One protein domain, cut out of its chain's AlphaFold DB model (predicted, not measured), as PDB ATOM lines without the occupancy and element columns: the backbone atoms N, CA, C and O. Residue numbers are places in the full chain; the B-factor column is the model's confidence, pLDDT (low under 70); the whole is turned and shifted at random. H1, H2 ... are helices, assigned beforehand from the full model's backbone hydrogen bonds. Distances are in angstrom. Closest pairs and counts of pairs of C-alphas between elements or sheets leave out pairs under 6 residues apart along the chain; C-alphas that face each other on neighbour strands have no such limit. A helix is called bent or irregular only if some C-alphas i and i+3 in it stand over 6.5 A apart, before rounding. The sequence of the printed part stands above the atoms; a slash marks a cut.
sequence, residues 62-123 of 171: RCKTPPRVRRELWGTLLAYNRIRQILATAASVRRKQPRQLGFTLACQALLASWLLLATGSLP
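What this domain is: This is residues 62 to 123 of the 171 residues of the protein "Transposase" of Planctomycetes bacterium (UniProt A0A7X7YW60). One long, straight helix, H1, is crossed by a shorter helix, H2, to make a lopsided T: the first half of H2 packs on H1 beyond its midpoint, and residues 114 to 121, of which 114 to 118 belong to H2, stick out. The link from H1 folds back to bring the chain to the start of H2, and at the other end of the long axis residues 64 to 70, of which 66 to 70 belong to H1, also stick out. The printed part has 62 residues with two named helices, H1 then H2, and no named strand; the class is all helix. It is loose, with a radius of gyration of the C-alphas of 14.7 A, and flat, spanning 44 by 31 by 14 A.

How they stand to each other: H1, residues 66 to 93, is the longest helix. H2, residues 103 to 118, touches it, and the closest C-alphas of the two, those of Ile 83 and Ala 106, are 6.4 A apart. H1 touches H2 with residues 83 to 87 alone, and H2 touches H1 with residues 103 to 110 alone. Their lines are about perpendicular, at 78 degrees. In H1 and H2 every O i to N i+4 pair is within hydrogen-bond range.

Where its parts are: H1 measures 41.1 A from C-alpha 66 at (24.797, 4.403, 23.498) to C-alpha 93 at (61.423, 18.792, 11.503). H2 measures 22.6 A and ends with C-alpha 118 at (53.296, -5.311, 19.101). Neither helix is bent or irregular.

The domain as a whole: The two C-alphas farthest apart, those of Thr 65 and Arg 95, are 44.4 A apart. The printed part has no cut, and the link from H1 to H2, 9 residues, is short. The mean pLDDT of the printed part is 90.5, and residues 121 to 123 are under 70.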
ATOM      1  N   ARG A  62      30.912   0.515  15.028       90.31
ATOM      2  CA  ARG A  62      30.630  -0.919  15.247       90.31
ATOM      3  C   ARG A  62      29.731  -1.160  16.456       90.31
ATOM      4  O   ARG A  62      28.986  -2.141  16.509       90.31
ATOM      5  N   CYS A  63      29.834  -0.306  17.471       92.00
ATOM      6  CA  CYS A  63      29.065  -0.443  18.699       92.00
ATOM      7  C   CYS A  63      27.597  -0.027  18.516       92.00
ATOM      8  O   CYS A  63      27.306   1.016  17.947       92.00
ATOM      9  N   LYS A  64      26.666  -0.804  19.089       92.75
ATOM     10  CA  LYS A  64      25.213  -0.541  19.002       92.75
ATOM     11  C   LYS A  64      24.589   0.048  20.269       92.75
ATOM     12  O   LYS A  64      23.446   0.483  20.238       92.75
ATOM     13  N   THR A  65      25.309   0.066  21.395       95.94
ATOM     14  CA  THR A  65      24.783   0.625  22.651       95.94
ATOM     15  C   THR A  65      25.278   2.059  22.877       95.94
ATOM     16  O   THR A  65      26.470   2.320  22.682       95.94
ATOM     17  N   PRO A  66      24.424   2.992  23.350       94.94
ATOM     18  CA  PRO A  66      24.797   4.403  23.498       94.94
ATOM     19  C   PRO A  66      26.073   4.659  24.323       94.94
ATOM     20  O   PRO A  66      26.892   5.487  23.915       94.94
ATOM     21  N   PRO A  67      26.330   3.948  25.444       96.06
ATOM     22  CA  PRO A  67      27.577   4.124  26.188       96.06
ATOM     23  C   PRO A  67      28.826   3.707  25.402       96.06
ATOM     24  O   PRO A  67      29.871   4.346  25.529       96.06
ATOM     25  N   ARG A  68      28.736   2.650  24.583       95.62
ATOM     26  CA  ARG A  68      29.864   2.152  23.783       95.62
ATOM     27  C   ARG A  68      30.129   3.039  22.568       95.62
ATOM     28  O   ARG A  68      31.288   3.331  22.302       95.62
ATOM     29  N   VAL A  69      29.077   3.548  21.921       95.25
ATOM     30  CA  VAL A  69      29.181   4.530  20.824       95.25
ATOM     31  C   VAL A  69      29.958   5.770  21.274       95.25
ATOM     32  O   VAL A  69      30.869   6.210  20.579       95.25
ATOM     33  N   ARG A  70      29.667   6.307  22.471       95.50
ATOM     34  CA  ARG A  70      30.428   7.446  23.017       95.50
ATOM     35  C   ARG A  70      31.917   7.133  23.163       95.50
ATOM     36  O   ARG A  70      32.743   7.971  22.822       95.50
ATOM     37  N   ARG A  71      32.270   5.944  23.662       95.12
ATOM     38  CA  ARG A  71      33.677   5.530  23.811       95.12
ATOM     39  C   ARG A  71      34.375   5.402  22.462       95.12
ATOM     40  O   ARG A  71      35.509   5.845  22.339       95.12
ATOM     41  N   GLU A  72      33.694   4.838  21.470       95.06
ATOM     42  CA  GLU A  72      34.212   4.714  20.105       95.06
ATOM     43  C   GLU A  72      34.460   6.096  19.483       95.06
ATOM     44  O   GLU A  72      35.566   6.365  19.022       95.06
ATOM     45  N   LEU A  73      33.501   7.023  19.605       94.62
ATOM     46  CA  LEU A  73      33.657   8.414  19.164       94.62
ATOM     47  C   LEU A  73      34.861   9.103  19.825       94.62
ATOM     48  O   LEU A  73      35.696   9.688  19.134       94.62
ATOM     49  N   TRP A  74      34.974   9.027  21.155       95.31
ATOM     50  CA  TRP A  74      36.100   9.620  21.880       95.31
ATOM     51  C   TRP A  74      37.437   8.989  21.490       95.31
ATOM     52  O   TRP A  74      38.417   9.710  21.308       95.31
ATOM     53  N   GLY A  75      37.477   7.667  21.304       94.94
ATOM     54  CA  GLY A  75      38.656   6.954  20.814       94.94
ATOM     55  C   GLY A  75      39.103   7.459  19.443       94.94
ATOM     56  O   GLY A  75      40.280   7.767  19.252       94.94
ATOM     57  N   THR A  76      38.161   7.645  18.517       94.50
ATOM     58  CA  THR A  76      38.447   8.176  17.180       94.50
ATOM     59  C   THR A  76      38.952   9.619  17.221       94.50
ATOM     60  O   THR A  76      39.921   9.957  16.539       94.50
ATOM     61  N   LEU A  77      38.360  10.477  18.058       95.00
ATOM     62  CA  LEU A  77      38.824  11.860  18.234       95.00
ATOM     63  C   LEU A  77      40.230  11.929  18.850       95.00
ATOM     64  O   LEU A  77      41.054  12.745  18.429       95.00
ATOM     65  N   LEU A  78      40.537  11.055  19.811       95.88
ATOM     66  CA  LEU A  78      41.878  10.938  20.386       95.88
ATOM     67  C   LEU A  78      42.899  10.477  19.338       95.88
ATOM     68  O   LEU A  78      43.968  11.082  19.224       95.88
ATOM     69  N   ALA A  79      42.558   9.467  18.532       94.25
ATOM     70  CA  ALA A  79      43.406   8.995  17.439       94.25
ATOM     71  C   ALA A  79      43.684  10.113  16.420       94.25
ATOM     72  O   ALA A  79      44.844  10.364  16.083       94.25
ATOM     73  N   TYR A  80      42.648  10.849  16.002       94.94
ATOM     74  CA  TYR A  80      42.782  12.016  15.126       94.94
ATOM     75  C   TYR A  80      43.769  13.046  15.688       94.94
ATOM     76  O   TYR A  80      44.711  13.451  14.997       94.94
ATOM     77  N   ASN A  81      43.585  13.445  16.949       94.94
ATOM     78  CA  ASN A  81      44.447  14.427  17.605       94.94
ATOM     79  C   ASN A  81      45.896  13.942  17.679       94.94
ATOM     80  O   ASN A  81      46.824  14.718  17.435       94.94
ATOM     81  N   ARG A  82      46.110  12.645  17.931       94.69
ATOM     82  CA  ARG A  82      47.452  12.060  17.957       94.69
ATOM     83  C   ARG A  82      48.120  12.083  16.584       94.69
ATOM     84  O   ARG A  82      49.277  12.484  16.483       94.69
ATOM     85  N   ILE A  83      47.402  11.723  15.523       94.56
ATOM     86  CA  ILE A  83      47.919  11.796  14.148       94.56
ATOM     87  C   ILE A  83      48.263  13.245  13.781       94.56
ATOM     88  O   ILE A  83      49.318  13.510  13.199       94.56
ATOM     89  N   ARG A  84      47.422  14.212  14.170       93.31
ATOM     90  CA  ARG A  84      47.700  15.643  13.972       93.31
ATOM     91  C   ARG A  84      48.944  16.112  14.718       93.31
ATOM     92  O   ARG A  84      49.710  16.891  14.155       93.31
ATOM     93  N   GLN A  85      49.182  15.605  15.922       93.94
ATOM     94  CA  GLN A  85      50.410  15.876  16.664       93.94
ATOM     95  C   GLN A  85      51.645  15.317  15.942       93.94
ATOM     96  O   GLN A  85      52.625  16.034  15.781       93.94
ATOM     97  N   ILE A  86      51.585  14.078  15.443       93.31
ATOM     98  CA  ILE A  86      52.684  13.465  14.675       93.31
ATOM     99  C   ILE A  86      52.985  14.282  13.415       93.31
ATOM    100  O   ILE A  86      54.145  14.586  13.138       93.31
ATOM    101  N   LEU A  87      51.947  14.694  12.682       93.69
ATOM    102  CA  LEU A  87      52.090  15.570  11.519       93.69
ATOM    103  C   LEU A  87      52.720  16.912  11.895       93.69
ATOM    104  O   LEU A  87      53.586  17.387  11.170       93.69
ATOM    105  N   ALA A  88      52.321  17.517  13.016       93.62
ATOM    106  CA  ALA A  88      52.903  18.771  13.485       93.62
ATOM    107  C   ALA A  88      54.396  18.622  13.815       93.62
ATOM    108  O   ALA A  88      55.203  19.443  13.377       93.62
ATOM    109  N   THR A  89      54.779  17.544  14.498       92.38
ATOM    110  CA  THR A  89      56.183  17.238  14.792       92.38
ATOM    111  C   THR A  89      56.979  16.999  13.508       92.38
ATOM    112  O   THR A  89      58.021  17.619  13.300       92.38
ATOM    113  N   ALA A  90      56.469  16.169  12.594       91.88
ATOM    114  CA  ALA A  90      57.122  15.888  11.316       91.88
ATOM    115  C   ALA A  90      57.263  17.146  10.443       91.88
ATOM    116  O   ALA A  90      58.281  17.345   9.775       91.88
ATOM    117  N   ALA A  91      56.255  18.019  10.463       93.81
ATOM    118  CA  ALA A  91      56.263  19.293   9.760       93.81
ATOM    119  C   ALA A  91      57.302  20.254  10.345       93.81
ATOM    120  O   ALA A  91      58.034  20.881   9.581       93.81
ATOM    121  N   SER A  92      57.427  20.300  11.676       92.69
ATOM    122  CA  SER A  92      58.450  21.088  12.368       92.69
ATOM    123  C   SER A  92      59.860  20.652  11.970       92.69
ATOM    124  O   SER A  92      60.688  21.495  11.631       92.69
ATOM    125  N   VAL A  93      60.122  19.341  11.928       92.44
ATOM    126  CA  VAL A  93      61.423  18.792  11.503       92.44
ATOM    127  C   VAL A  93      61.737  19.159  10.050       92.44
ATOM    128  O   VAL A  93      62.870  19.493   9.717       92.44
ATOM    129  N   ARG A  94      60.727  19.143   9.172       88.25
ATOM    130  CA  ARG A  94      60.886  19.421   7.734       88.25
ATOM    131  C   ARG A  94      60.679  20.891   7.349       88.25
ATOM    132  O   ARG A  94      60.667  21.185   6.157       88.25
ATOM    133  N   ARG A  95      60.487  21.796   8.319       89.94
ATOM    134  CA  ARG A  95      60.135  23.219   8.113       89.94
ATOM    135  C   ARG A  95      58.979  23.426   7.117       89.94
ATOM    136  O   ARG A  95      58.989  24.364   6.325       89.94
ATOM    137  N   LYS A  96      57.985  22.535   7.147       91.19
ATOM    138  CA  LYS A  96      56.765  22.608   6.324       91.19
ATOM    139  C   LYS A  96      55.554  22.935   7.185       91.19
ATOM    140  O   LYS A  96      55.606  22.842   8.409       91.19
ATOM    141  N   GLN A  97      54.439  23.288   6.554       87.81
ATOM    142  CA  GLN A  97      53.174  23.408   7.273       87.81
ATOM    143  C   GLN A  97      52.560  22.014   7.502       87.81
ATOM    144  O   GLN A  97      52.556  21.197   6.577       87.81
ATOM    145  N   PRO A  98      51.954  21.730   8.673       87.56
ATOM    146  CA  PRO A  98      51.345  20.423   8.959       87.56
ATOM    147  C   PRO A  98      50.264  19.998   7.959       87.56
ATOM    148  O   PRO A  98      50.015  18.811   7.777       87.56
ATOM    149  N   ARG A  99      49.616  20.963   7.296       85.50
ATOM    150  CA  ARG A  99      48.572  20.725   6.287       85.50
ATOM    151  C   ARG A  99      49.116  20.285   4.926       85.50
ATOM    152  O   ARG A  99      48.356  19.745   4.135       85.50
ATOM    153  N   GLN A 100      50.409  20.483   4.668       86.75
ATOM    154  CA  GLN A 100      51.079  20.020   3.446       86.75
ATOM    155  C   GLN A 100      51.496  18.545   3.533       86.75
ATOM    156  O   GLN A 100      51.966  17.972   2.553       86.75
ATOM    157  N   LEU A 101      51.368  17.933   4.711       88.06
ATOM    158  CA  LEU A 101      51.673  16.529   4.928       88.06
ATOM    159  C   LEU A 101      50.397  15.687   4.820       88.06
ATOM    160  O   LEU A 101      49.334  16.062   5.316       88.06
ATOM    161  N   GLY A 102      50.515  14.526   4.172       89.38
ATOM    162  CA  GLY A 102      49.392  13.621   3.948       89.38
ATOM    163  C   GLY A 102      48.906  12.969   5.243       89.38
ATOM    164  O   GLY A 102      49.666  12.273   5.916       89.38
ATOM    165  N   PHE A 103      47.623  13.150   5.567       91.56
ATOM    166  CA  PHE A 103      47.012  12.563   6.763       91.56
ATOM    167  C   PHE A 103      46.996  11.029   6.713       91.56
ATOM    168  O   PHE A 103      47.415  10.383   7.670       91.56
ATOM    169  N   THR A 104      46.605  10.444   5.578       91.44
ATOM    170  CA  THR A 104      46.577   8.986   5.373       91.44
ATOM    171  C   THR A 104      47.953   8.352   5.559       91.44
ATOM    172  O   THR A 104      48.071   7.329   6.227       91.44
ATOM    173  N   LEU A 105      49.007   8.997   5.047       91.06
ATOM    174  CA  LEU A 105      50.377   8.509   5.199       91.06
ATOM    175  C   LEU A 105      50.815   8.510   6.670       91.06
ATOM    176  O   LEU A 105      51.437   7.556   7.130       91.06
ATOM    177  N   ALA A 106      50.455   9.545   7.433       92.25
ATOM    178  CA  ALA A 106      50.731   9.578   8.868       92.25
ATOM    179  C   ALA A 106      49.940   8.513   9.645       92.25
ATOM    180  O   ALA A 106      50.482   7.927  10.580       92.25
ATOM    181  N   CYS A 107      48.697   8.217   9.243       92.75
ATOM    182  CA  CYS A 107      47.923   7.110   9.813       92.75
ATOM    183  C   CYS A 107      48.621   5.767   9.570       92.75
ATOM    184  O   CYS A 107      48.823   4.999  10.506       92.75
ATOM    185  N   GLN A 108      49.033   5.503   8.328       92.56
ATOM    186  CA  GLN A 108      49.735   4.274   7.957       92.56
ATOM    187  C   GLN A 108      51.064   4.130   8.703       92.56
ATOM    188  O   GLN A 108      51.352   3.058   9.224       92.56
ATOM    189  N   ALA A 109      51.841   5.210   8.821       91.31
ATOM    190  CA  ALA A 109      53.090   5.208   9.579       91.31
ATOM    191  C   ALA A 109      52.864   4.904  11.070       91.31
ATOM    192  O   ALA A 109      53.613   4.127  11.660       91.31
ATOM    193  N   LEU A 110      51.811   5.472  11.670       91.75
ATOM    194  CA  LEU A 110      51.441   5.190  13.057       91.75
ATOM    195  C   LEU A 110      51.042   3.720  13.248       91.75
ATOM    196  O   LEU A 110      51.525   3.076  14.176       91.75
ATOM    197  N   LEU A 111      50.200   3.180  12.362       91.31
ATOM    198  CA  LEU A 111      49.766   1.780  12.415       91.31
ATOM    199  C   LEU A 111      50.930   0.806  12.183       91.31
ATOM    200  O   LEU A 111      51.038  -0.189  12.896       91.31
ATOM    201  N   ALA A 112      51.829   1.108  11.244       90.38
ATOM    202  CA  ALA A 112      53.030   0.311  11.000       90.38
ATOM    203  C   ALA A 112      53.967   0.314  12.218       90.38
ATOM    204  O   ALA A 112      54.449  -0.738  12.630       90.38
ATOM    205  N   SER A 113      54.179   1.481  12.841       87.88
ATOM    206  CA  SER A 113      54.972   1.581  14.070       87.88
ATOM    207  C   SER A 113      54.344   0.798  15.222       87.88
ATOM    208  O   SER A 113      55.066   0.149  15.973       87.88
ATOM    209  N   TRP A 114      53.018   0.847  15.366       88.88
ATOM    210  CA  TRP A 114      52.299   0.063  16.370       88.88
ATOM    211  C   TRP A 114      52.463  -1.440  16.138       88.88
ATOM    212  O   TRP A 114      52.749  -2.174  17.080       88.88
ATOM    213  N   LEU A 115      52.329  -1.892  14.887       89.94
ATOM    214  CA  LEU A 115      52.493  -3.298  14.530       89.94
ATOM    215  C   LEU A 115      53.893  -3.805  14.890       89.94
ATOM    216  O   LEU A 115      53.997  -4.826  15.557       89.94
ATOM    217  N   LEU A 116      54.945  -3.060  14.530       88.69
ATOM    218  CA  LEU A 116      56.334  -3.410  14.854       88.69
ATOM    219  C   LEU A 116      56.586  -3.519  16.364       88.69
ATOM    220  O   LEU A 116      57.339  -4.387  16.805       88.69
ATOM    221  N   LEU A 117      55.969  -2.634  17.153       87.69
ATOM    222  CA  LEU A 117      56.048  -2.675  18.614       87.69
ATOM    223  C   LEU A 117      55.307  -3.892  19.178       87.69
ATOM    224  O   LEU A 117      55.820  -4.557  20.074       87.69
ATOM    225  N   ALA A 118      54.126  -4.202  18.642       87.44
ATOM    226  CA  ALA A 118      53.296  -5.311  19.101       87.44
ATOM    227  C   ALA A 118      53.901  -6.689  18.782       87.44
ATOM    228  O   ALA A 118      53.747  -7.619  19.568       87.44
ATOM    229  N   THR A 119      54.601  -6.832  17.653       86.81
ATOM    230  CA  THR A 119      55.235  -8.095  17.237       86.81
ATOM    231  C   THR A 119      56.634  -8.295  17.817       86.81
ATOM    232  O   THR A 119      57.259  -9.318  17.554       86.81
ATOM    233  N   GLY A 120      57.167  -7.325  18.571       79.12
ATOM    234  CA  GLY A 120      58.525  -7.383  19.126       79.12
ATOM    235  C   GLY A 120      59.640  -7.349  18.070       79.12
ATOM    236  O   GLY A 120      60.819  -7.453  18.404       79.12
ATOM    237  N   SER A 121      59.295  -7.166  16.793       69.25
ATOM    238  CA  SER A 121      60.221  -7.121  15.662       69.25
ATOM    239  C   SER A 121      60.764  -5.705  15.465       69.25
ATOM    240  O   SER A 121      60.614  -5.097  14.404       69.25
ATOM    241  N   LEU A 122      61.366  -5.150  16.518       62.19
ATOM    242  CA  LEU A 122      62.011  -3.843  16.462       62.19
ATOM    243  C   LEU A 122      63.340  -3.957  15.695       62.19
ATOM    244  O   LEU A 122      64.214  -4.724  16.111       62.19
ATOM    245  N   PRO A 123      63.564  -3.178  14.620       57.91
ATOM    246  CA  PRO A 123      64.905  -3.037  14.075       57.91
ATOM    247  C   PRO A 123      65.810  -2.413  15.148       57.91
ATOM    248  O   PRO A 123      65.428  -1.450  15.814       57.91
TER     249      PRO A 123